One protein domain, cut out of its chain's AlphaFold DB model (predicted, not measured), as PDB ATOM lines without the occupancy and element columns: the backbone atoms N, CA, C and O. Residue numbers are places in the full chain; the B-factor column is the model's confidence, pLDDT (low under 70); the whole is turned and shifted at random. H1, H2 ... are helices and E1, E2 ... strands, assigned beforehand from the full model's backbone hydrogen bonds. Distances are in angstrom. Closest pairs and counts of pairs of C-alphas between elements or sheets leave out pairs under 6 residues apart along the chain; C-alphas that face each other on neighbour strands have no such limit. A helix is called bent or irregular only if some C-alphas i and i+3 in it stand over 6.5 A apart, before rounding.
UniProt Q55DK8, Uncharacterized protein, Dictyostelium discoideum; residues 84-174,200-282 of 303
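What this domain is: This is residues 84 to 174 and 200 to 282 of the 303 residues of an uncharacterized protein of Dictyostelium discoideum (UniProt Q55DK8). Look for a small four-stranded sheet at one end of two long helices: arm H1a packs over part of one face, arm H1b runs on past the sheet side by side with H2, and residues 229 to 241 of H2 pack along the E3 edge. Residues 270 to 282 stick out at the far end as a tail. The printed part has 174 residues, with two named helices and four strands in the order E1 E2 H1 H2 E3 E4; the class is mixed. The antiparallel sheet runs E2 E1 E4 E3. The whole is extended, with a radius of gyration of the C-alphas of 28.7 A and spans of 129 by 28 by 26 A.

How they stand to each other: Start at inner strands E1, residues 88 to 94, and E4, residues 260 to 265: N 92 and O 261 are 2.8 A apart. Hairpin E1 and E2, residues 100 to 102, has N 93 and O 101 at 2.8 A; hairpin E3, residues 247 to 251, and E4 has N 249 and O 262 at 2.9 A. H1, residues 116 to 174, was assigned as one helix by its hydrogen bonds but is bent: C-alphas 133 and 136 are 6.9 A apart. H1a and H2, residues 200 to 242, are on the same face, two layers, helices on one face of a sheet. H1b touches H2 at a shallow tilt of 12 degrees, opposite ways; the closest C-alphas, of Thr 148 and Ser 210, are 5.3 A apart. Each O i to N i+4 pair is within hydrogen-bond range in H1a and H1b, and 34 of 39 in H2.

Where its parts are: Find C-alpha 88 at (-29.763, -23.724, 36.627), where E1 begins its 20.0 A. H1a, residues 116 to 133, measures 25.8 A, and H1b, residues 136 to 174, 57.2 A. H2 measures 60.7 A, ending at C-alpha 242, (-26.462, -17.123, 53.943).

The domain as a whole: Residues 175 to 199 are cut out, leaving 24.1 A between C-alphas 174 and 200. The link E2 to H1 is long. Confidence is under 70 in 59 residues, among them 103 to 118 and 266 to 282.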
ATOM      1  N   PRO A  84     -31.577 -34.321  36.134       42.17
ATOM      2  CA  PRO A  84     -32.104 -33.792  37.391       42.17
ATOM      3  C   PRO A  84     -31.007 -33.214  38.291       42.17
ATOM      4  O   PRO A  84     -31.296 -32.477  39.236       42.17
ATOM      5  N   PHE A  85     -29.738 -33.514  38.003       44.32
ATOM      6  CA  PHE A  85     -28.589 -32.963  38.712       44.32
ATOM      7  C   PHE A  85     -28.095 -31.638  38.112       44.32
ATOM      8  O   PHE A  85     -27.224 -30.978  38.694       44.32
ATOM      9  N   GLN A  86     -28.649 -31.204  36.975       49.01
ATOM     10  CA  GLN A  86     -28.253 -29.966  36.320       49.01
ATOM     11  C   GLN A  86     -28.883 -28.760  37.025       49.01
ATOM     12  O   GLN A  86     -30.064 -28.453  36.874       49.01
ATOM     13  N   ARG A  87     -28.059 -28.057  37.807       54.54
ATOM     14  CA  ARG A  87     -28.416 -26.771  38.416       54.54
ATOM     15  C   ARG A  87     -28.544 -25.699  37.342       54.54
ATOM     16  O   ARG A  87     -27.627 -25.519  36.534       54.54
ATOM     17  N   ASP A  88     -29.636 -24.955  37.392       67.51
ATOM     18  CA  ASP A  88     -29.763 -23.724  36.627       67.51
ATOM     19  C   ASP A  88     -28.798 -22.679  37.212       67.51
ATOM     20  O   ASP A  88     -28.415 -22.723  38.391       67.51
ATOM     21  N   LYS A  89     -28.326 -21.768  36.359       75.02
ATOM     22  CA  LYS A  89     -27.352 -20.748  36.750       75.02
ATOM     23  C   LYS A  89     -27.671 -19.406  36.119       75.02
ATOM     24  O   LYS A  89     -28.078 -19.346  34.963       75.02
ATOM     25  N   ILE A  90     -27.399 -18.349  36.868       75.79
ATOM     26  CA  ILE A  90     -27.399 -16.966  36.397       75.79
ATOM     27  C   ILE A  90     -25.963 -16.463  36.479       75.79
ATOM     28  O   ILE A  90     -25.311 -16.617  37.518       75.79
ATOM     29  N   VAL A  91     -25.456 -15.874  35.397       81.44
ATOM     30  CA  VAL A  91     -24.146 -15.229  35.394       81.44
ATOM     31  C   VAL A  91     -24.333 -13.719  35.444       81.44
ATOM     32  O   VAL A  91     -24.864 -13.089  34.531       81.44
ATOM     33  N   LEU A  92     -23.835 -13.125  36.521       83.61
ATOM     34  CA  LEU A  92     -23.658 -11.691  36.632       83.61
ATOM     35  C   LEU A  92     -22.293 -11.330  36.053       83.61
ATOM     36  O   LEU A  92     -21.271 -11.837  36.516       83.61
ATOM     37  N   ARG A  93     -22.252 -10.460  35.050       84.28
ATOM     38  CA  ARG A  93     -21.004  -9.969  34.453       84.28
ATOM     39  C   ARG A  93     -20.789  -8.519  34.826       84.28
ATOM     40  O   ARG A  93     -21.736  -7.735  34.866       84.28
ATOM     41  N   LYS A  94     -19.535  -8.166  35.082       82.87
ATOM     42  CA  LYS A  94     -19.151  -6.781  35.310       82.87
ATOM     43  C   LYS A  94     -19.292  -5.971  34.016       82.87
ATOM     44  O   LYS A  94     -18.760  -6.354  32.976       82.87
ATOM     45  N   ARG A  95     -20.014  -4.857  34.090       77.37
ATOM     46  CA  ARG A  95     -20.182  -3.867  33.019       77.37
ATOM     47  C   ARG A  95     -18.995  -2.905  32.969       77.37
ATOM     48  O   ARG A  95     -18.195  -2.816  33.898       77.37
ATOM     49  N   GLU A  96     -18.942  -2.096  31.914       74.38
ATOM     50  CA  GLU A  96     -17.940  -1.033  31.746       74.38
ATOM     51  C   GLU A  96     -17.964   0.014  32.873       74.38
ATOM     52  O   GLU A  96     -16.920   0.552  33.237       74.38
ATOM     53  N   ASN A  97     -19.133   0.264  33.477       74.69
ATOM     54  CA  ASN A  97     -19.254   1.154  34.638       74.69
ATOM     55  C   ASN A  97     -18.710   0.539  35.945       74.69
ATOM     56  O   ASN A  97     -18.644   1.227  36.958       74.69
ATOM     57  N   GLY A  98     -18.309  -0.736  35.925       74.89
ATOM     58  CA  GLY A  98     -17.752  -1.456  37.065       74.89
ATOM     59  C   GLY A  98     -18.760  -2.244  37.901       74.89
ATOM     60  O   GLY A  98     -18.320  -2.954  38.798       74.89
ATOM     61  N   LEU A  99     -20.061  -2.162  37.605       79.73
ATOM     62  CA  LEU A  99     -21.114  -2.877  38.335       79.73
ATOM     63  C   LEU A  99     -21.467  -4.205  37.665       79.73
ATOM     64  O   LEU A  99     -21.409  -4.337  36.442       79.73
ATOM     65  N   PHE A 100     -21.878  -5.183  38.458       82.79
ATOM     66  CA  PHE A 100     -22.404  -6.451  37.986       82.79
ATOM     67  C   PHE A 100     -23.853  -6.327  37.533       82.79
ATOM     68  O   PHE A 100     -24.687  -5.706  38.194       82.79
ATOM     69  N   SER A 101     -24.172  -6.990  36.424       78.95
ATOM     70  CA  SER A 101     -25.551  -7.240  36.026       78.95
ATOM     71  C   SER A 101     -25.711  -8.579  35.334       78.95
ATOM     72  O   SER A 101     -24.752  -9.141  34.804       78.95
ATOM     73  N   THR A 102     -26.950  -9.048  35.253       72.42
ATOM     74  CA  THR A 102     -27.318 -10.105  34.313       72.42
ATOM     75  C   THR A 102     -27.075  -9.626  32.879       72.42
ATOM     76  O   THR A 102     -27.136  -8.426  32.589       72.42
ATOM     77  N   THR A 103     -26.744 -10.549  31.980       61.99
ATOM     78  CA  THR A 103     -26.769 -10.286  30.536       61.99
ATOM     79  C   THR A 103     -28.170 -10.544  30.004       61.99
ATOM     80  O   THR A 103     -28.736 -11.587  30.322       61.99
ATOM     81  N   ASP A 104     -28.680  -9.666  29.139       52.34
ATOM     82  CA  ASP A 104     -30.043  -9.744  28.581       52.34
ATOM     83  C   ASP A 104     -30.352 -11.065  27.840       52.34
ATOM     84  O   ASP A 104     -31.513 -11.414  27.648       52.34
ATOM     85  N   ASN A 105     -29.323 -11.832  27.459       46.52
ATOM     86  CA  ASN A 105     -29.465 -13.084  26.709       46.52
ATOM     87  C   ASN A 105     -29.451 -14.363  27.566       46.52
ATOM     88  O   ASN A 105     -29.733 -15.440  27.040       46.52
ATOM     89  N   GLU A 106     -29.091 -14.301  28.852       45.81
ATOM     90  CA  GLU A 106     -29.114 -15.495  29.706       45.81
ATOM     91  C   GLU A 106     -30.531 -15.680  30.244       45.81
ATOM     92  O   GLU A 106     -30.965 -14.913  31.093       45.81
ATOM     93  N   SER A 107     -31.248 -16.650  29.657       41.81
ATOM     94  CA  SER A 107     -32.605 -17.117  29.979       41.81
ATOM     95  C   SER A 107     -33.412 -16.173  30.871       41.81
ATOM     96  O   SER A 107     -33.247 -16.160  32.088       41.81
ATOM     97  N   SER A 108     -34.371 -15.477  30.265       39.82
ATOM     98  CA  SER A 108     -35.423 -14.662  30.886       39.82
ATOM     99  C   SER A 108     -36.324 -15.405  31.887       39.82
ATOM    100  O   SER A 108     -37.434 -14.959  32.161       39.82
ATOM    101  N   ILE A 109     -35.902 -16.565  32.382       43.30
ATOM    102  CA  ILE A 109     -36.537 -17.286  33.468       43.30
ATOM    103  C   ILE A 109     -35.966 -16.663  34.745       43.30
ATOM    104  O   ILE A 109     -34.846 -17.012  35.135       43.30
ATOM    105  N   PRO A 110     -36.675 -15.717  35.392       46.03
ATOM    106  CA  PRO A 110     -36.291 -15.299  36.727       46.03
ATOM    107  C   PRO A 110     -36.219 -16.556  37.601       46.03
ATOM    108  O   PRO A 110     -37.041 -17.465  37.425       46.03
ATOM    109  N   PRO A 111     -35.247 -16.644  38.520       49.38
ATOM    110  CA  PRO A 111     -35.159 -17.789  39.403       49.38
ATOM    111  C   PRO A 111     -36.495 -17.889  40.137       49.38
ATOM    112  O   PRO A 111     -36.824 -17.032  40.946       49.38
ATOM    113  N   THR A 112     -37.280 -18.937  39.877       48.74
ATOM    114  CA  THR A 112     -38.556 -19.156  40.586       48.74
ATOM    115  C   THR A 112     -38.334 -19.275  42.098       48.74
ATOM    116  O   THR A 112     -39.253 -19.136  42.896       48.74
ATOM    117  N   ILE A 113     -37.082 -19.523  42.484       53.43
ATOM    118  CA  ILE A 113     -36.621 -19.716  43.850       53.43
ATOM    119  C   ILE A 113     -36.466 -18.394  44.601       53.43
ATOM    120  O   ILE A 113     -36.625 -18.374  45.820       53.43
ATOM    121  N   LEU A 114     -36.164 -17.294  43.905       56.34
ATOM    122  CA  LEU A 114     -35.935 -16.006  44.544       56.34
ATOM    123  C   LEU A 114     -36.875 -14.955  43.940       56.34
ATOM    124  O   LEU A 114     -36.758 -14.657  42.751       56.34
ATOM    125  N   PRO A 115     -37.786 -14.357  44.735       59.01
ATOM    126  CA  PRO A 115     -38.582 -13.228  44.273       59.01
ATOM    127  C   PRO A 115     -37.677 -12.169  43.642       59.01
ATOM    128  O   PRO A 115     -36.632 -11.839  44.204       59.01
ATOM    129  N   MET A 116     -38.085 -11.624  42.494       60.52
ATOM    130  CA  MET A 116     -37.256 -10.693  41.719       60.52
ATOM    131  C   MET A 116     -36.764  -9.500  42.557       60.52
ATOM    132  O   MET A 116     -35.638  -9.046  42.388       60.52
ATOM    133  N   SER A 117     -37.577  -9.034  43.511       66.97
ATOM    134  CA  SER A 117     -37.197  -7.986  44.465       66.97
ATOM    135  C   SER A 117     -35.974  -8.365  45.306       66.97
ATOM    136  O   SER A 117     -35.034  -7.582  45.393       66.97
ATOM    137  N   ARG A 118     -35.945  -9.583  45.859       65.58
ATOM    138  CA  ARG A 118     -34.801 -10.096  46.627       65.58
ATOM    139  C   ARG A 118     -33.579 -10.325  45.747       65.58
ATOM    140  O   ARG A 118     -32.459 -10.175  46.214       65.58
ATOM    141  N   PHE A 119     -33.775 -10.691  44.481       72.11
ATOM    142  CA  PHE A 119     -32.657 -10.866  43.554       72.11
ATOM    143  C   PHE A 119     -31.913  -9.552  43.334       72.11
ATOM    144  O   PHE A 119     -30.692  -9.521  43.456       72.11
ATOM    145  N   TYR A 120     -32.645  -8.468  43.069       76.94
ATOM    146  CA  TYR A 120     -32.035  -7.151  42.914       76.94
ATOM    147  C   TYR A 120     -31.376  -6.657  44.202       76.94
ATOM    148  O   TYR A 120     -30.270  -6.141  44.128       76.94
ATOM    149  N   GLU A 121     -31.973  -6.907  45.368       79.45
ATOM    150  CA  GLU A 121     -31.360  -6.576  46.663       79.45
ATOM    151  C   GLU A 121     -30.002  -7.272  46.856       79.45
ATOM    152  O   GLU A 121     -29.025  -6.637  47.246       79.45
ATOM    153  N   VAL A 122     -29.903  -8.560  46.509       82.84
ATOM    154  CA  VAL A 122     -28.636  -9.306  46.577       82.84
ATOM    155  C   VAL A 122     -27.623  -8.793  45.553       82.84
ATOM    156  O   VAL A 122     -26.436  -8.690  45.859       82.84
ATOM    157  N   VAL A 123     -28.063  -8.461  44.337       84.87
ATOM    158  CA  VAL A 123     -27.189  -7.867  43.311       84.87
ATOM    159  C   VAL A 123     -26.666  -6.501  43.761       84.87
ATOM    160  O   VAL A 123     -25.486  -6.211  43.561       84.87
ATOM    161  N   ASP A 124     -27.504  -5.687  44.396       85.31
ATOM    162  CA  ASP A 124     -27.116  -4.389  44.944       85.31
ATOM    163  C   ASP A 124     -26.139  -4.548  46.116       85.31
ATOM    164  O   ASP A 124     -25.147  -3.822  46.178       85.31
ATOM    165  N   GLU A 125     -26.336  -5.540  46.991       89.43
ATOM    166  CA  GLU A 125     -25.391  -5.872  48.067       89.43
ATOM    167  C   GLU A 125     -24.018  -6.276  47.504       89.43
ATOM    168  O   GLU A 125     -22.983  -5.750  47.921       89.43
ATOM    169  N   ILE A 126     -24.009  -7.154  46.495       88.63
ATOM    170  CA  ILE A 126     -22.802  -7.578  45.774       88.63
ATOM    171  C   ILE A 126     -22.086  -6.375  45.156       88.63
ATOM    172  O   ILE A 126     -20.867  -6.246  45.281       88.63
ATOM    173  N   ASN A 127     -22.833  -5.496  44.489       87.72
ATOM    174  CA  ASN A 127     -22.295  -4.294  43.863       87.72
ATOM    175  C   ASN A 127     -21.711  -3.331  44.895       87.72
ATOM    176  O   ASN A 127     -20.620  -2.805  44.682       87.72
ATOM    177  N   HIS A 128     -22.389  -3.146  46.026       89.30
ATOM    178  CA  HIS A 128     -21.911  -2.304  47.110       89.30
ATOM    179  C   HIS A 128     -20.613  -2.844  47.725       89.30
ATOM    180  O   HIS A 128     -19.653  -2.094  47.915       89.30
ATOM    181  N   TYR A 129     -20.551  -4.153  47.992       89.24
ATOM    182  CA  TYR A 129     -19.337  -4.795  48.495       89.24
ATOM    183  C   TYR A 129     -18.186  -4.673  47.489       89.24
ATOM    184  O   TYR A 129     -17.071  -4.290  47.850       89.24
ATOM    185  N   TYR A 130     -18.467  -4.929  46.210       87.64
ATOM    186  CA  TYR A 130     -17.482  -4.800  45.146       87.64
ATOM    187  C   TYR A 130     -16.957  -3.366  45.019       87.64
ATOM    188  O   TYR A 130     -15.751  -3.156  44.906       87.64
ATOM    189  N   GLU A 131     -17.834  -2.364  45.057       85.33
ATOM    190  CA  GLU A 131     -17.425  -0.965  45.012       85.33
ATOM    191  C   GLU A 131     -16.523  -0.632  46.205       85.33
ATOM    192  O   GLU A 131     -15.423  -0.110  46.022       85.33
ATOM    193  N   LYS A 132     -16.920  -1.024  47.418       85.19
ATOM    194  CA  LYS A 132     -16.126  -0.800  48.629       85.19
ATOM    195  C   LYS A 132     -14.720  -1.404  48.531       85.19
ATOM    196  O   LYS A 132     -13.748  -0.722  48.853       85.19
ATOM    197  N   GLU A 133     -14.608  -2.651  48.079       83.70
ATOM    198  CA  GLU A 133     -13.328  -3.364  48.036       83.70
ATOM    199  C   GLU A 133     -12.474  -2.991  46.821       83.70
ATOM    200  O   GLU A 133     -11.267  -2.852  46.956       83.70
ATOM    201  N   PHE A 134     -13.049  -2.805  45.631       85.93
ATOM    202  CA  PHE A 134     -12.277  -2.686  44.388       85.93
ATOM    203  C   PHE A 134     -12.169  -1.256  43.847       85.93
ATOM    204  O   PHE A 134     -11.191  -0.930  43.159       85.93
ATOM    205  N   PHE A 135     -13.149  -0.388  44.114       82.59
ATOM    206  CA  PHE A 135     -13.217   0.942  43.495       82.59
ATOM    207  C   PHE A 135     -12.043   1.831  43.909       82.59
ATOM    208  O   PHE A 135     -11.428   2.493  43.065       82.59
ATOM    209  N   ILE A 136     -11.691   1.798  45.197       84.03
ATOM    210  CA  ILE A 136     -10.594   2.588  45.763       84.03
ATOM    211  C   ILE A 136      -9.277   2.229  45.068       84.03
ATOM    212  O   ILE A 136      -8.577   3.121  44.585       84.03
ATOM    213  N   TYR A 137      -8.971   0.936  44.920       86.15
ATOM    214  CA  TYR A 137      -7.729   0.503  44.277       86.15
ATOM    215  C   TYR A 137      -7.707   0.797  42.779       86.15
ATOM    216  O   TYR A 137      -6.690   1.265  42.277       86.15
ATOM    217  N   ASN A 138      -8.822   0.625  42.061       83.85
ATOM    218  CA  ASN A 138      -8.896   1.004  40.646       83.85
ATOM    219  C   ASN A 138      -8.585   2.494  40.438       83.85
ATOM    220  O   ASN A 138      -7.871   2.865  39.503       83.85
ATOM    221  N   ARG A 139      -9.103   3.362  41.314       86.02
ATOM    222  CA  ARG A 139      -8.828   4.800  41.260       86.02
ATOM    223  C   ARG A 139      -7.380   5.109  41.641       86.02
ATOM    224  O   ARG A 139      -6.737   5.895  40.949       86.02
ATOM    225  N   LEU A 140      -6.853   4.469  42.683       86.88
ATOM    226  CA  LEU A 140      -5.462   4.630  43.111       86.88
ATOM    227  C   LEU A 140      -4.463   4.173  42.042       86.88
ATOM    228  O   LEU A 140      -3.485   4.873  41.802       86.88
ATOM    229  N   ILE A 141      -4.717   3.064  41.345       87.75
ATOM    230  CA  ILE A 141      -3.883   2.583  40.230       87.75
ATOM    231  C   ILE A 141      -3.853   3.620  39.104       87.75
ATOM    232  O   ILE A 141      -2.780   3.977  38.625       87.75
ATOM    233  N   LYS A 142      -5.013   4.166  38.715       87.46
ATOM    234  CA  LYS A 142      -5.084   5.212  37.678       87.46
ATOM    235  C   LYS A 142      -4.308   6.468  38.080       87.46
ATOM    236  O   LYS A 142      -3.573   7.019  37.265       87.46
ATOM    237  N   VAL A 143      -4.450   6.907  39.332       90.70
ATOM    238  CA  VAL A 143      -3.758   8.099  39.848       90.70
ATOM    239  C   VAL A 143      -2.249   7.865  39.953       90.70
ATOM    240  O   VAL A 143      -1.476   8.705  39.503       90.70
ATOM    241  N   THR A 144      -1.810   6.728  40.495       90.43
ATOM    242  CA  THR A 144      -0.378   6.411  40.647       90.43
ATOM    243  C   THR A 144       0.307   6.220  39.299       90.43
ATOM    244  O   THR A 144       1.404   6.743  39.104       90.43
ATOM    245  N   LEU A 145      -0.349   5.570  38.333       89.45
ATOM    246  CA  LEU A 145       0.160   5.457  36.968       89.45
ATOM    247  C   LEU A 145       0.306   6.838  36.313       89.45
ATOM    248  O   LEU A 145       1.358   7.140  35.750       89.45
ATOM    249  N   LEU A 146      -0.704   7.705  36.438       91.40
ATOM    250  CA  LEU A 146      -0.649   9.072  35.917       91.40
ATOM    251  C   LEU A 146       0.504   9.877  36.541       91.40
ATOM    252  O   LEU A 146       1.273  10.505  35.817       91.40
ATOM    253  N   LEU A 147       0.661   9.830  37.868       89.50
ATOM    254  CA  LEU A 147       1.750  10.510  38.579       89.50
ATOM    255  C   LEU A 147       3.128   9.982  38.168       89.50
ATOM    256  O   LEU A 147       4.060  10.766  37.980       89.50
ATOM    257  N   THR A 148       3.251   8.667  37.980       87.74
ATOM    258  CA  THR A 148       4.477   8.031  37.481       87.74
ATOM    259  C   THR A 148       4.817   8.553  36.086       87.74
ATOM    260  O   THR A 148       5.937   9.010  35.864       87.74
ATOM    261  N   MET A 149       3.841   8.587  35.171       89.16
ATOM    262  CA  MET A 149       4.030   9.102  33.811       89.16
ATOM    263  C   MET A 149       4.418  10.584  33.796       89.16
ATOM    264  O   MET A 149       5.353  10.958  33.092       89.16
ATOM    265  N   ILE A 150       3.762  11.424  34.604       90.62
ATOM    266  CA  ILE A 150       4.119  12.847  34.737       90.62
ATOM    267  C   ILE A 150       5.564  12.992  35.225       90.62
ATOM    268  O   ILE A 150       6.324  13.796  34.691       90.62
ATOM    269  N   THR A 151       5.965  12.191  36.211       88.53
ATOM    270  CA  THR A 151       7.295  12.287  36.817       88.53
ATOM    271  C   THR A 151       8.391  11.808  35.857       88.53
ATOM    272  O   THR A 151       9.442  12.444  35.761       88.53
ATOM    273  N   ILE A 152       8.129  10.751  35.081       87.15
ATOM    274  CA  ILE A 152       9.016  10.302  33.996       87.15
ATOM    275  C   ILE A 152       9.150  11.402  32.935       87.15
ATOM    276  O   ILE A 152      10.269  11.746  32.555       87.15
ATOM    277  N   MET A 153       8.044  12.020  32.512       87.88
ATOM    278  CA  MET A 153       8.083  13.118  31.538       87.88
ATOM    279  C   MET A 153       8.883  14.319  32.053       87.88
ATOM    280  O   MET A 153       9.709  14.859  31.323       87.88
ATOM    281  N   LEU A 154       8.716  14.703  33.322       86.31
ATOM    282  CA  LEU A 154       9.515  15.767  33.936       86.31
ATOM    283  C   LEU A 154      11.007  15.411  33.973       86.31
ATOM    284  O   LEU A 154      11.840  16.269  33.687       86.31
ATOM    285  N   SER A 155      11.351  14.155  34.273       81.75
ATOM    286  CA  SER A 155      12.748  13.704  34.260       81.75
ATOM    287  C   SER A 155      13.372  13.770  32.859       81.75
ATOM    288  O   SER A 155      14.500  14.240  32.720       81.75
ATOM    289  N   LEU A 156      12.616  13.406  31.815       84.07
ATOM    290  CA  LEU A 156      13.038  13.498  30.414       84.07
ATOM    291  C   LEU A 156      13.210  14.948  29.954       84.07
ATOM    292  O   LEU A 156      14.203  15.277  29.311       84.07
ATOM    293  N   VAL A 157      12.272  15.832  30.300       83.78
ATOM    294  CA  VAL A 157      12.374  17.260  29.963       83.78
ATOM    295  C   VAL A 157      13.596  17.878  30.631       83.78
ATOM    296  O   VAL A 157      14.370  18.569  29.971       83.78
ATOM    297  N   LEU A 158      13.813  17.591  31.918       79.78
ATOM    298  CA  LEU A 158      15.008  18.053  32.615       79.78
ATOM    299  C   LEU A 158      16.272  17.553  31.906       79.78
ATOM    300  O   LEU A 158      17.184  18.350  31.702       79.78
ATOM    301  N   PHE A 159      16.288  16.300  31.441       78.20
ATOM    302  CA  PHE A 159      17.439  15.684  30.776       78.20
ATOM    303  C   PHE A 159      17.790  16.411  29.478       78.20
ATOM    304  O   PHE A 159      18.918  16.874  29.300       78.20
ATOM    305  N   LEU A 160      16.788  16.637  28.628       77.88
ATOM    306  CA  LEU A 160      16.963  17.374  27.378       77.88
ATOM    307  C   LEU A 160      17.431  18.814  27.623       77.88
ATOM    308  O   LEU A 160      18.328  19.301  26.940       77.88
ATOM    309  N   THR A 161      16.870  19.506  28.622       75.51
ATOM    310  CA  THR A 161      17.294  20.885  28.921       75.51
ATOM    311  C   THR A 161      18.724  20.965  29.447       75.51
ATOM    312  O   THR A 161      19.416  21.942  29.156       75.51
ATOM    313  N   THR A 162      19.202  19.957  30.184       67.82
ATOM    314  CA  THR A 162      20.583  19.948  30.675       67.82
ATOM    315  C   THR A 162      21.597  19.595  29.602       67.82
ATOM    316  O   THR A 162      22.669  20.196  29.593       67.82
ATOM    317  N   ASP A 163      21.265  18.695  28.674       61.59
ATOM    318  CA  ASP A 163      22.141  18.402  27.535       61.59
ATOM    319  C   ASP A 163      22.320  19.650  26.662       61.59
ATOM    320  O   ASP A 163      23.451  20.026  26.348       61.59
ATOM    321  N   ILE A 164      21.232  20.389  26.405       60.33
ATOM    322  CA  ILE A 164      21.273  21.670  25.678       60.33
ATOM    323  C   ILE A 164      22.105  22.726  26.431       60.33
ATOM    324  O   ILE A 164      22.842  23.501  25.815       60.33
ATOM    325  N   GLN A 165      22.016  22.793  27.764       59.70
ATOM    326  CA  GLN A 165      22.832  23.724  28.557       59.70
ATOM    327  C   GLN A 165      24.321  23.352  28.544       59.70
ATOM    328  O   GLN A 165      25.166  24.239  28.412       59.70
ATOM    329  N   ASN A 166      24.648  22.062  28.630       57.36
ATOM    330  CA  ASN A 166      26.025  21.576  28.580       57.36
ATOM    331  C   ASN A 166      26.661  21.808  27.203       57.36
ATOM    332  O   ASN A 166      27.815  22.236  27.123       57.36
ATOM    333  N   GLU A 167      25.910  21.599  26.120       55.29
ATOM    334  CA  GLU A 167      26.368  21.887  24.760       55.29
ATOM    335  C   GLU A 167      26.606  23.394  24.551       55.29
ATOM    336  O   GLU A 167      27.663  23.803  24.060       55.29
ATOM    337  N   ASN A 168      25.697  24.246  25.043       54.63
ATOM    338  CA  ASN A 168      25.859  25.702  24.989       54.63
ATOM    339  C   ASN A 168      27.056  26.214  25.814       54.63
ATOM    340  O   ASN A 168      27.754  27.137  25.382       54.63
ATOM    341  N   ASN A 169      27.328  25.619  26.978       55.56
ATOM    342  CA  ASN A 169      28.479  25.991  27.806       55.56
ATOM    343  C   ASN A 169      29.811  25.546  27.181       55.56
ATOM    344  O   ASN A 169      30.789  26.299  27.221       55.56
ATOM    345  N   ASN A 170      29.851  24.374  26.540       54.25
ATOM    346  CA  ASN A 170      31.039  23.917  25.817       54.25
ATOM    347  C   ASN A 170      31.342  24.802  24.594       54.25
ATOM    348  O   ASN A 170      32.502  25.159  24.374       54.25
ATOM    349  N   ASN A 171      30.315  25.253  23.861       53.65
ATOM    350  CA  ASN A 171      30.500  26.178  22.738       53.65
ATOM    351  C   ASN A 171      30.965  27.579  23.179       53.65
ATOM    352  O   ASN A 171      31.794  28.188  22.501       53.65
ATOM    353  N   LYS A 172      30.517  28.087  24.338       50.04
ATOM    354  CA  LYS A 172      31.034  29.358  24.886       50.04
ATOM    355  C   LYS A 172      32.504  29.278  25.303       50.04
ATOM    356  O   LYS A 172      33.245  30.232  25.072       50.04
ATOM    357  N   ASN A 173      32.942  28.161  25.886       51.44
ATOM    358  CA  ASN A 173      34.328  28.018  26.344       51.44
ATOM    359  C   ASN A 173      35.326  27.829  25.193       51.44
ATOM    360  O   ASN A 173      36.436  28.357  25.271       51.44
ATOM    361  N   ASN A 174      34.937  27.156  24.104       49.90
ATOM    362  CA  ASN A 174      35.816  27.005  22.940       49.90
ATOM    363  C   ASN A 174      36.089  28.338  22.225       49.90
ATOM    364  O   ASN A 174      37.202  28.551  21.746       49.90
ATOM    365  N   SER A 200      23.467  16.094  38.801       62.01
ATOM    366  CA  SER A 200      23.022  14.795  39.328       62.01
ATOM    367  C   SER A 200      21.946  14.922  40.408       62.01
ATOM    368  O   SER A 200      21.013  14.124  40.434       62.01
ATOM    369  N   ILE A 201      22.021  15.943  41.271       66.14
ATOM    370  CA  ILE A 201      21.026  16.151  42.338       66.14
ATOM    371  C   ILE A 201      19.657  16.548  41.763       66.14
ATOM    372  O   ILE A 201      18.633  16.049  42.232       66.14
ATOM    373  N   ARG A 202      19.616  17.406  40.731       69.32
ATOM    374  CA  ARG A 202      18.349  17.838  40.108       69.32
ATOM    375  C   ARG A 202      17.616  16.689  39.413       69.32
ATOM    376  O   ARG A 202      16.389  16.683  39.404       69.32
ATOM    377  N   PHE A 203      18.351  15.704  38.898       69.87
ATOM    378  CA  PHE A 203      17.787  14.480  38.320       69.87
ATOM    379  C   PHE A 203      17.327  13.464  39.352       69.87
ATOM    380  O   PHE A 203      16.329  12.771  39.141       69.87
ATOM    381  N   LEU A 204      18.042  13.378  40.473       75.15
ATOM    382  CA  LEU A 204      17.775  12.374  41.491       75.15
ATOM    383  C   LEU A 204      16.388  12.556  42.121       75.15
ATOM    384  O   LEU A 204      15.738  11.567  42.457       75.15
ATOM    385  N   LEU A 205      15.899  13.795  42.248       78.79
ATOM    386  CA  LEU A 205      14.624  14.070  42.913       78.79
ATOM    387  C   LEU A 205      13.401  13.557  42.111       78.79
ATOM    388  O   LEU A 205      12.656  12.749  42.663       78.79
ATOM    389  N   PRO A 206      13.186  13.906  40.824       80.64
ATOM    390  CA  PRO A 206      12.111  13.300  40.034       80.64
ATOM    391  C   PRO A 206      12.275  11.786  39.884       80.64
ATOM    392  O   PRO A 206      11.307  11.044  40.024       80.64
ATOM    393  N   LEU A 207      13.503  11.306  39.653       80.07
ATOM    394  CA  LEU A 207      13.745   9.876  39.479       80.07
ATOM    395  C   LEU A 207      13.363   9.085  40.740       80.07
ATOM    396  O   LEU A 207      12.636   8.099  40.649       80.07
ATOM    397  N   SER A 208      13.776   9.541  41.923       87.12
ATOM    398  CA  SER A 208      13.402   8.898  43.190       87.12
ATOM    399  C   SER A 208      11.888   8.920  43.437       87.12
ATOM    400  O   SER A 208      11.331   7.899  43.834       87.12
ATOM    401  N   MET A 209      11.197  10.019  43.114       84.53
ATOM    402  CA  MET A 209       9.731  10.086  43.201       84.53
ATOM    403  C   MET A 209       9.046   9.119  42.232       84.53
ATOM    404  O   MET A 209       8.064   8.478  42.599       84.53
ATOM    405  N   SER A 210       9.586   8.945  41.022       87.58
ATOM    406  CA  SER A 210       9.055   7.980  40.052       87.58
ATOM    407  C   SER A 210       9.165   6.539  40.555       87.58
ATOM    408  O   SER A 210       8.220   5.770  40.405       87.58
ATOM    409  N   ILE A 211      10.269   6.196  41.230       88.58
ATOM    410  CA  ILE A 211      10.465   4.877  41.845       88.58
ATOM    411  C   ILE A 211       9.462   4.673  42.983       88.58
ATOM    412  O   ILE A 211       8.858   3.608  43.080       88.58
ATOM    413  N   ILE A 212       9.236   5.692  43.816       90.28
ATOM    414  CA  ILE A 212       8.237   5.633  44.889       90.28
ATOM    415  C   ILE A 212       6.840   5.400  44.301       90.28
ATOM    416  O   ILE A 212       6.151   4.474  44.727       90.28
ATOM    417  N   PHE A 213       6.427   6.175  43.293       90.95
ATOM    418  CA  PHE A 213       5.122   5.985  42.652       90.95
ATOM    419  C   PHE A 213       4.995   4.630  41.960       90.95
ATOM    420  O   PHE A 213       3.928   4.023  42.030       90.95
ATOM    421  N   LEU A 214       6.078   4.118  41.372       89.74
ATOM    422  CA  LEU A 214       6.116   2.775  40.805       89.74
ATOM    423  C   LEU A 214       5.927   1.702  41.886       89.74
ATOM    424  O   LEU A 214       5.128   0.791  41.695       89.74
ATOM    425  N   ILE A 215       6.601   1.812  43.034       92.86
ATOM    426  CA  ILE A 215       6.415   0.885  44.163       92.86
ATOM    427  C   ILE A 215       4.966   0.940  44.661       92.86
ATOM    428  O   ILE A 215       4.338  -0.104  44.827       92.86
ATOM    429  N   PHE A 216       4.402   2.138  44.836       92.29
ATOM    430  CA  PHE A 216       2.992   2.298  45.203       92.29
ATOM    431  C   PHE A 216       2.052   1.680  44.166       92.29
ATOM    432  O   PHE A 216       1.096   1.000  44.539       92.29
ATOM    433  N   TYR A 217       2.322   1.878  42.877       90.86
ATOM    434  CA  TYR A 217       1.570   1.260  41.789       90.86
ATOM    435  C   TYR A 217       1.635  -0.269  41.865       90.86
ATOM    436  O   TYR A 217       0.596  -0.921  41.769       90.86
ATOM    437  N   LEU A 218       2.819  -0.847  42.090       91.19
ATOM    438  CA  LEU A 218       3.003  -2.295  42.211       91.19
ATOM    439  C   LEU A 218       2.257  -2.861  43.425       91.19
ATOM    440  O   LEU A 218       1.547  -3.851  43.281       91.19
ATOM    441  N   ILE A 219       2.348  -2.212  44.589       92.41
ATOM    442  CA  ILE A 219       1.632  -2.629  45.807       92.41
ATOM    443  C   ILE A 219       0.116  -2.539  45.599       92.41
ATOM    444  O   ILE A 219      -0.609  -3.489  45.883       92.41
ATOM    445  N   THR A 220      -0.376  -1.419  45.065       90.86
ATOM    446  CA  THR A 220      -1.815  -1.208  44.834       90.86
ATOM    447  C   THR A 220      -2.354  -2.196  43.799       90.86
ATOM    448  O   THR A 220      -3.439  -2.749  43.973       90.86
ATOM    449  N   SER A 221      -1.583  -2.458  42.742       87.72
ATOM    450  CA  SER A 221      -1.921  -3.456  41.724       87.72
ATOM    451  C   SER A 221      -1.934  -4.861  42.316       87.72
ATOM    452  O   SER A 221      -2.879  -5.606  42.084       87.72
ATOM    453  N   TYR A 222      -0.940  -5.211  43.134       89.33
ATOM    454  CA  TYR A 222      -0.908  -6.493  43.831       89.33
ATOM    455  C   TYR A 222      -2.153  -6.682  44.706       89.33
ATOM    456  O   TYR A 222      -2.826  -7.702  44.599       89.33
ATOM    457  N   ILE A 223      -2.535  -5.674  45.494       88.52
ATOM    458  CA  ILE A 223      -3.753  -5.740  46.312       88.52
ATOM    459  C   ILE A 223      -4.992  -5.922  45.421       88.52
ATOM    460  O   ILE A 223      -5.794  -6.820  45.666       88.52
ATOM    461  N   ARG A 224      -5.120  -5.141  44.341       86.94
ATOM    462  CA  ARG A 224      -6.270  -5.201  43.423       86.94
ATOM    463  C   ARG A 224      -6.412  -6.533  42.686       86.94
ATOM    464  O   ARG A 224      -7.540  -6.941  42.405       86.94
ATOM    465  N   TYR A 225      -5.305  -7.153  42.294       85.83
ATOM    466  CA  TYR A 225      -5.313  -8.334  41.425       85.83
ATOM    467  C   TYR A 225      -5.055  -9.647  42.166       85.83
ATOM    468  O   TYR A 225      -5.322 -10.701  41.603       85.83
ATOM    469  N   VAL A 226      -4.584  -9.598  43.413       85.54
ATOM    470  CA  VAL A 226      -4.343 -10.790  44.240       85.54
ATOM    471  C   VAL A 226      -5.259 -10.797  45.460       85.54
ATOM    472  O   VAL A 226      -6.020 -11.743  45.645       85.54
ATOM    473  N   SER A 227      -5.250  -9.735  46.271       85.64
ATOM    474  CA  SER A 227      -6.011  -9.708  47.529       85.64
ATOM    475  C   SER A 227      -7.515  -9.512  47.325       85.64
ATOM    476  O   SER A 227      -8.307 -10.260  47.887       85.64
ATOM    477  N   CYS A 228      -7.936  -8.536  46.513       86.75
ATOM    478  CA  CYS A 228      -9.361  -8.243  46.332       86.75
ATOM    479  C   CYS A 228     -10.151  -9.411  45.706       86.75
ATOM    480  O   CYS A 228     -11.247  -9.688  46.186       86.75
ATOM    481  N   PRO A 229      -9.642 -10.134  44.682       86.53
ATOM    482  CA  PRO A 229     -10.306 -11.331  44.172       86.53
ATOM    483  C   PRO A 229     -10.547 -12.381  45.248       86.53
ATOM    484  O   PRO A 229     -11.652 -12.905  45.328       86.53
ATOM    485  N   LYS A 230      -9.556 -12.617  46.113       88.66
ATOM    486  CA  LYS A 230      -9.688 -13.542  47.237       88.66
ATOM    487  C   LYS A 230     -10.770 -13.087  48.222       88.66
ATOM    488  O   LYS A 230     -11.644 -13.874  48.557       88.66
ATOM    489  N   ASN A 231     -10.785 -11.807  48.598       88.22
ATOM    490  CA  ASN A 231     -11.840 -11.257  49.461       88.22
ATOM    491  C   ASN A 231     -13.238 -11.433  48.839       88.22
ATOM    492  O   ASN A 231     -14.210 -11.693  49.543       88.22
ATOM    493  N   MET A 232     -13.344 -11.298  47.515       88.13
ATOM    494  CA  MET A 232     -14.604 -11.488  46.799       88.13
ATOM    495  C   MET A 232     -15.038 -12.958  46.742       88.13
ATOM    496  O   MET A 232     -16.236 -13.240  46.797       88.13
ATOM    497  N   GLU A 233     -14.089 -13.890  46.636       89.79
ATOM    498  CA  GLU A 233     -14.346 -15.331  46.749       89.79
ATOM    499  C   GLU A 233     -14.863 -15.679  48.147       89.79
ATOM    500  O   GLU A 233     -15.937 -16.274  48.254       89.79
ATOM    501  N   ASP A 234     -14.185 -15.203  49.194       91.44
ATOM    502  CA  ASP A 234     -14.594 -15.391  50.590       91.44
ATOM    503  C   ASP A 234     -15.991 -14.785  50.840       91.44
ATOM    504  O   ASP A 234     -16.857 -15.393  51.473       91.44
ATOM    505  N   TYR A 235     -16.274 -13.600  50.284       91.96
ATOM    506  CA  TYR A 235     -17.599 -12.982  50.376       91.96
ATOM    507  C   TYR A 235     -18.682 -13.789  49.641       91.96
ATOM    508  O   TYR A 235     -19.793 -13.946  50.152       91.96
ATOM    509  N   CYS A 236     -18.376 -14.362  48.473       90.03
ATOM    510  CA  CYS A 236     -19.300 -15.260  47.774       90.03
ATOM    511  C   CYS A 236     -19.568 -16.546  48.569       90.03
ATOM    512  O   CYS A 236     -20.687 -17.065  48.540       90.03
ATOM    513  N   GLU A 237     -18.588 -17.053  49.310       90.28
ATOM    514  CA  GLU A 237     -18.795 -18.176  50.224       90.28
ATOM    515  C   GLU A 237     -19.749 -17.792  51.365       90.28
ATOM    516  O   GLU A 237     -20.718 -18.508  51.629       90.28
ATOM    517  N   VAL A 238     -19.569 -16.612  51.968       90.27
ATOM    518  CA  VAL A 238     -20.494 -16.076  52.982       90.27
ATOM    519  C   VAL A 238     -21.915 -15.934  52.428       90.27
ATOM    520  O   VAL A 238     -22.875 -16.313  53.102       90.27
ATOM    521  N   LEU A 239     -22.071 -15.440  51.196       87.21
ATOM    522  CA  LEU A 239     -23.376 -15.371  50.531       87.21
ATOM    523  C   LEU A 239     -23.975 -16.761  50.294       87.21
ATOM    524  O   LEU A 239     -25.167 -16.953  50.520       87.21
ATOM    525  N   SER A 240     -23.164 -17.739  49.895       86.76
ATOM    526  CA  SER A 240     -23.618 -19.125  49.701       86.76
ATOM    527  C   SER A 240     -24.105 -19.757  51.003       86.76
ATOM    528  O   SER A 240     -25.113 -20.456  51.018       86.76
ATOM    529  N   ASN A 241     -23.438 -19.465  52.118       86.35
ATOM    530  CA  ASN A 241     -23.860 -19.933  53.436       86.35
ATOM    531  C   ASN A 241     -25.129 -19.213  53.919       86.35
ATOM    532  O   ASN A 241     -26.000 -19.834  54.525       86.35
ATOM    533  N   ARG A 242     -25.263 -17.913  53.620       83.72
ATOM    534  CA  ARG A 242     -26.462 -17.123  53.943       83.72
ATOM    535  C   ARG A 242     -27.686 -17.614  53.171       83.72
ATOM    536  O   ARG A 242     -28.778 -17.700  53.728       83.72
ATOM    537  N   PHE A 243     -27.511 -17.933  51.895       79.78
ATOM    538  CA  PHE A 243     -28.554 -18.465  51.032       79.78
ATOM    539  C   PHE A 243     -28.324 -19.960  50.824       79.78
ATOM    540  O   PHE A 243     -27.836 -20.359  49.778       79.78
ATOM    541  N   SER A 244     -28.719 -20.799  51.781       71.58
ATOM    542  CA  SER A 244     -28.473 -22.258  51.769       71.58
ATOM    543  C   SER A 244     -28.842 -22.993  50.465       71.58
ATOM    544  O   SER A 244     -28.268 -24.036  50.154       71.58
ATOM    545  N   ASN A 245     -29.777 -22.451  49.679       74.70
ATOM    546  CA  ASN A 245     -30.220 -23.011  48.399       74.70
ATOM    547  C   ASN A 245     -29.506 -22.417  47.171       74.70
ATOM    548  O   ASN A 245     -29.762 -22.848  46.049       74.70
ATOM    549  N   LEU A 246     -28.637 -21.424  47.344       79.72
ATOM    550  CA  LEU A 246     -27.907 -20.752  46.276       79.72
ATOM    551  C   LEU A 246     -26.406 -20.916  46.501       79.72
ATOM    552  O   LEU A 246     -25.894 -20.675  47.585       79.72
ATOM    553  N   SER A 247     -25.676 -21.270  45.451       84.76
ATOM    554  CA  SER A 247     -24.213 -21.234  45.486       84.76
ATOM    555  C   SER A 247     -23.711 -20.079  44.636       84.76
ATOM    556  O   SER A 247     -23.937 -20.069  43.421       84.76
ATOM    557  N   PHE A 248     -23.014 -19.146  45.268       89.20
ATOM    558  CA  PHE A 248     -22.333 -18.023  44.644       89.20
ATOM    559  C   PHE A 248     -20.874 -18.395  44.416       89.20
ATOM    560  O   PHE A 248     -20.211 -18.972  45.271       89.20
ATOM    561  N   SER A 249     -20.365 -18.068  43.237       90.04
ATOM    562  CA  SER A 249     -18.965 -18.297  42.894       90.04
ATOM    563  C   SER A 249     -18.441 -17.109  42.111       90.04
ATOM    564  O   SER A 249     -19.038 -16.715  41.107       90.04
ATOM    565  N   TYR A 250     -17.341 -16.536  42.584       90.97
ATOM    566  CA  TYR A 250     -16.645 -15.458  41.902       90.97
ATOM    567  C   TYR A 250     -15.615 -16.023  40.928       90.97
ATOM    568  O   TYR A 250     -14.995 -17.054  41.174       90.97
ATOM    569  N   TYR A 251     -15.443 -15.346  39.802       86.67
ATOM    570  CA  TYR A 251     -14.375 -15.615  38.858       86.67
ATOM    571  C   TYR A 251     -13.689 -14.298  38.529       86.67
ATOM    572  O   TYR A 251     -14.278 -13.427  37.877       86.67
ATOM    573  N   SER A 252     -12.439 -14.167  38.969       81.87
ATOM    574  CA  SER A 252     -11.545 -13.122  38.493       81.87
ATOM    575  C   SER A 252     -11.029 -13.521  37.114       81.87
ATOM    576  O   SER A 252     -10.218 -14.427  36.958       81.87
ATOM    577  N   GLY A 253     -11.558 -12.881  36.074       71.85
ATOM    578  CA  GLY A 253     -10.976 -13.008  34.745       71.85
ATOM    579  C   GLY A 253      -9.574 -12.405  34.678       71.85
ATOM    580  O   GLY A 253      -9.136 -11.686  35.580       71.85
ATOM    581  N   GLU A 254      -8.895 -12.638  33.558       69.98
ATOM    582  CA  GLU A 254      -7.600 -12.021  33.282       69.98
ATOM    583  C   GLU A 254      -7.678 -10.491  33.390       69.98
ATOM    584  O   GLU A 254      -8.528  -9.843  32.771       69.98
ATOM    585  N   TRP A 255      -6.792  -9.921  34.214       58.21
ATOM    586  CA  TRP A 255      -6.591  -8.476  34.375       58.21
ATOM    587  C   TRP A 255      -7.872  -7.666  34.666       58.21
ATOM    588  O   TRP A 255      -7.937  -6.471  34.391       58.21
ATOM    589  N   GLY A 256      -8.903  -8.299  35.241       59.75
ATOM    590  CA  GLY A 256     -10.156  -7.640  35.626       59.75
ATOM    591  C   GLY A 256     -11.136  -7.346  34.479       59.75
ATOM    592  O   GLY A 256     -12.172  -6.724  34.734       59.75
ATOM    593  N   TYR A 257     -10.849  -7.793  33.247       61.88
ATOM    594  CA  TYR A 257     -11.729  -7.586  32.083       61.88
ATOM    595  C   TYR A 257     -12.946  -8.518  32.073       61.88
ATOM    596  O   TYR A 257     -13.984  -8.167  31.517       61.88
ATOM    597  N   PHE A 258     -12.845  -9.685  32.712       75.79
ATOM    598  CA  PHE A 258     -13.892 -10.712  32.685       75.79
ATOM    599  C   PHE A 258     -14.287 -11.178  34.085       75.79
ATOM    600  O   PHE A 258     -14.390 -12.376  34.351       75.79
ATOM    601  N   GLU A 259     -14.494 -10.227  34.993       84.71
ATOM    602  CA  GLU A 259     -15.027 -10.533  36.321       84.71
ATOM    603  C   GLU A 259     -16.505 -10.919  36.206       84.71
ATOM    604  O   GLU A 259     -17.322 -10.203  35.612       84.71
ATOM    605  N   LYS A 260     -16.849 -12.080  36.763       87.65
ATOM    606  CA  LYS A 260     -18.223 -12.581  36.782       87.65
ATOM    607  C   LYS A 260     -18.528 -13.300  38.084       87.65
ATOM    608  O   LYS A 260     -17.649 -13.917  38.680       87.65
ATOM    609  N   ILE A 261     -19.792 -13.267  38.480       87.21
ATOM    610  CA  ILE A 261     -20.326 -14.037  39.600       87.21
ATOM    611  C   ILE A 261     -21.348 -15.005  39.031       87.21
ATOM    612  O   ILE A 261     -22.266 -14.607  38.320       87.21
ATOM    613  N   THR A 262     -21.172 -16.290  39.311       85.70
ATOM    614  CA  THR A 262     -22.134 -17.320  38.922       85.70
ATOM    615  C   THR A 262     -22.948 -17.715  40.138       85.70
ATOM    616  O   THR A 262     -22.390 -18.190  41.127       85.70
ATOM    617  N   ILE A 263     -24.262 -17.552  40.032       82.72
ATOM    618  CA  ILE A 263     -25.242 -17.974  41.026       82.72
ATOM    619  C   ILE A 263     -25.871 -19.254  40.495       82.72
ATOM    620  O   ILE A 263     -26.510 -19.229  39.445       82.72
ATOM    621  N   LYS A 264     -25.672 -20.380  41.180       81.17
ATOM    622  CA  LYS A 264     -26.314 -21.654  40.826       81.17
ATOM    623  C   LYS A 264     -27.389 -21.985  41.842       81.17
ATOM    624  O   LYS A 264     -27.192 -21.771  43.036       81.17
ATOM    625  N   PHE A 265     -28.477 -22.571  41.371       72.95
ATOM    626  CA  PHE A 265     -29.607 -22.959  42.201       72.95
ATOM    627  C   PHE A 265     -30.111 -24.354  41.821       72.95
ATOM    628  O   PHE A 265     -29.953 -24.774  40.670       72.95
ATOM    629  N   PRO A 266     -30.659 -25.125  42.777       64.96
ATOM    630  CA  PRO A 266     -31.235 -26.427  42.484       64.96
ATOM    631  C   PRO A 266     -32.410 -26.249  41.529       64.96
ATOM    632  O   PRO A 266     -33.257 -25.382  41.731       64.96
ATOM    633  N   ARG A 267     -32.479 -27.071  40.487       53.26
ATOM    634  CA  ARG A 267     -33.626 -27.068  39.587       53.26
ATOM    635  C   ARG A 267     -34.806 -27.718  40.310       53.26
ATOM    636  O   ARG A 267     -34.750 -28.899  40.644       53.26
ATOM    637  N   ILE A 268     -35.862 -26.952  40.595       55.21
ATOM    638  CA  ILE A 268     -37.089 -27.519  41.167       55.21
ATOM    639  C   ILE A 268     -37.823 -28.257  40.046       55.21
ATOM    640  O   ILE A 268     -38.428 -27.639  39.170       55.21
ATOM    641  N   HIS A 269     -37.786 -29.586  40.083       47.06
ATOM    642  CA  HIS A 269     -38.684 -30.412  39.289       47.06
ATOM    643  C   HIS A 269     -40.012 -30.540  40.037       47.06
ATOM    644  O   HIS A 269     -40.122 -31.283  41.011       47.06
ATOM    645  N   ILE A 270     -41.037 -29.820  39.582       43.74
ATOM    646  CA  ILE A 270     -42.413 -30.146  39.955       43.74
ATOM    647  C   ILE A 270     -42.761 -31.401  39.155       43.74
ATOM    648  O   ILE A 270     -43.052 -31.319  37.962       43.74
ATOM    649  N   HIS A 271     -42.692 -32.575  39.783       33.85
ATOM    650  CA  HIS A 271     -43.343 -33.745  39.206       33.85
ATOM    651  C   HIS A 271     -44.842 -33.432  39.129       33.85
ATOM    652  O   HIS A 271     -45.426 -33.089  40.161       33.85
ATOM    653  N   PRO A 272     -45.484 -33.509  37.950       40.21
ATOM    654  CA  PRO A 272     -46.930 -33.408  37.889       40.21
ATOM    655  C   PRO A 272     -47.489 -34.579  38.697       40.21
ATOM    656  O   PRO A 272     -47.409 -35.732  38.276       40.21
ATOM    657  N   VAL A 273     -48.011 -34.291  39.889       33.09
ATOM    658  CA  VAL A 273     -48.811 -35.258  40.635       33.09
ATOM    659  C   VAL A 273     -50.089 -35.428  39.828       33.09
ATOM    660  O   VAL A 273     -50.996 -34.599  39.875       33.09
ATOM    661  N   VAL A 274     -50.123 -36.471  39.003       30.12
ATOM    662  CA  VAL A 274     -51.331 -36.866  38.287       30.12
ATOM    663  C   VAL A 274     -52.248 -37.507  39.318       30.12
ATOM    664  O   VAL A 274     -52.118 -38.685  39.645       30.12
ATOM    665  N   TYR A 275     -53.162 -36.712  39.868       31.44
ATOM    666  CA  TYR A 275     -54.268 -37.238  40.655       31.44
ATOM    667  C   TYR A 275     -55.201 -38.001  39.713       31.44
ATOM    668  O   TYR A 275     -55.964 -37.409  38.952       31.44
ATOM    669  N   ILE A 276     -55.119 -39.329  39.741       32.90
ATOM    670  CA  ILE A 276     -56.119 -40.184  39.108       32.90
ATOM    671  C   ILE A 276     -57.279 -40.286  40.094       32.90
ATOM    672  O   ILE A 276     -57.214 -41.026  41.074       32.90
ATOM    673  N   TYR A 277     -58.339 -39.521  39.847       31.25
ATOM    674  CA  TYR A 277     -59.602 -39.711  40.550       31.25
ATOM    675  C   TYR A 277     -60.224 -41.024  40.069       31.25
ATOM    676  O   TYR A 277     -60.790 -41.100  38.979       31.25
ATOM    677  N   VAL A 278     -60.088 -42.078  40.873       33.08
ATOM    678  CA  VAL A 278     -60.849 -43.313  40.681       33.08
ATOM    679  C   VAL A 278     -62.205 -43.110  41.345       33.08
ATOM    680  O   VAL A 278     -62.322 -43.094  42.568       33.08
ATOM    681  N   ASP A 279     -63.236 -42.913  40.528       32.36
ATOM    682  CA  ASP A 279     -64.624 -42.899  40.986       32.36
ATOM    683  C   ASP A 279     -65.025 -44.321  41.414       32.36
ATOM    684  O   ASP A 279     -65.449 -45.149  40.600       32.36
ATOM    685  N   HIS A 280     -64.843 -44.631  42.699       42.35
ATOM    686  CA  HIS A 280     -65.180 -45.940  43.260       42.35
ATOM    687  C   HIS A 280     -66.684 -46.258  43.192       42.35
ATOM    688  O   HIS A 280     -67.047 -47.430  43.270       42.35
ATOM    689  N   ASN A 281     -67.556 -45.275  42.935       45.39
ATOM    690  CA  ASN A 281     -68.998 -45.515  42.823       45.39
ATOM    691  C   ASN A 281     -69.409 -46.141  41.479       45.39
ATOM    692  O   ASN A 281     -70.554 -46.562  41.325       45.39
ATOM    693  N   LYS A 282     -68.497 -46.259  40.504       37.26
ATOM    694  CA  LYS A 282     -68.762 -46.985  39.247       37.26
ATOM    695  C   LYS A 282     -68.381 -48.463  39.272       37.26
ATOM    696  O   LYS A 282     -68.643 -49.153  38.289       37.26
TER     697      LYS A 282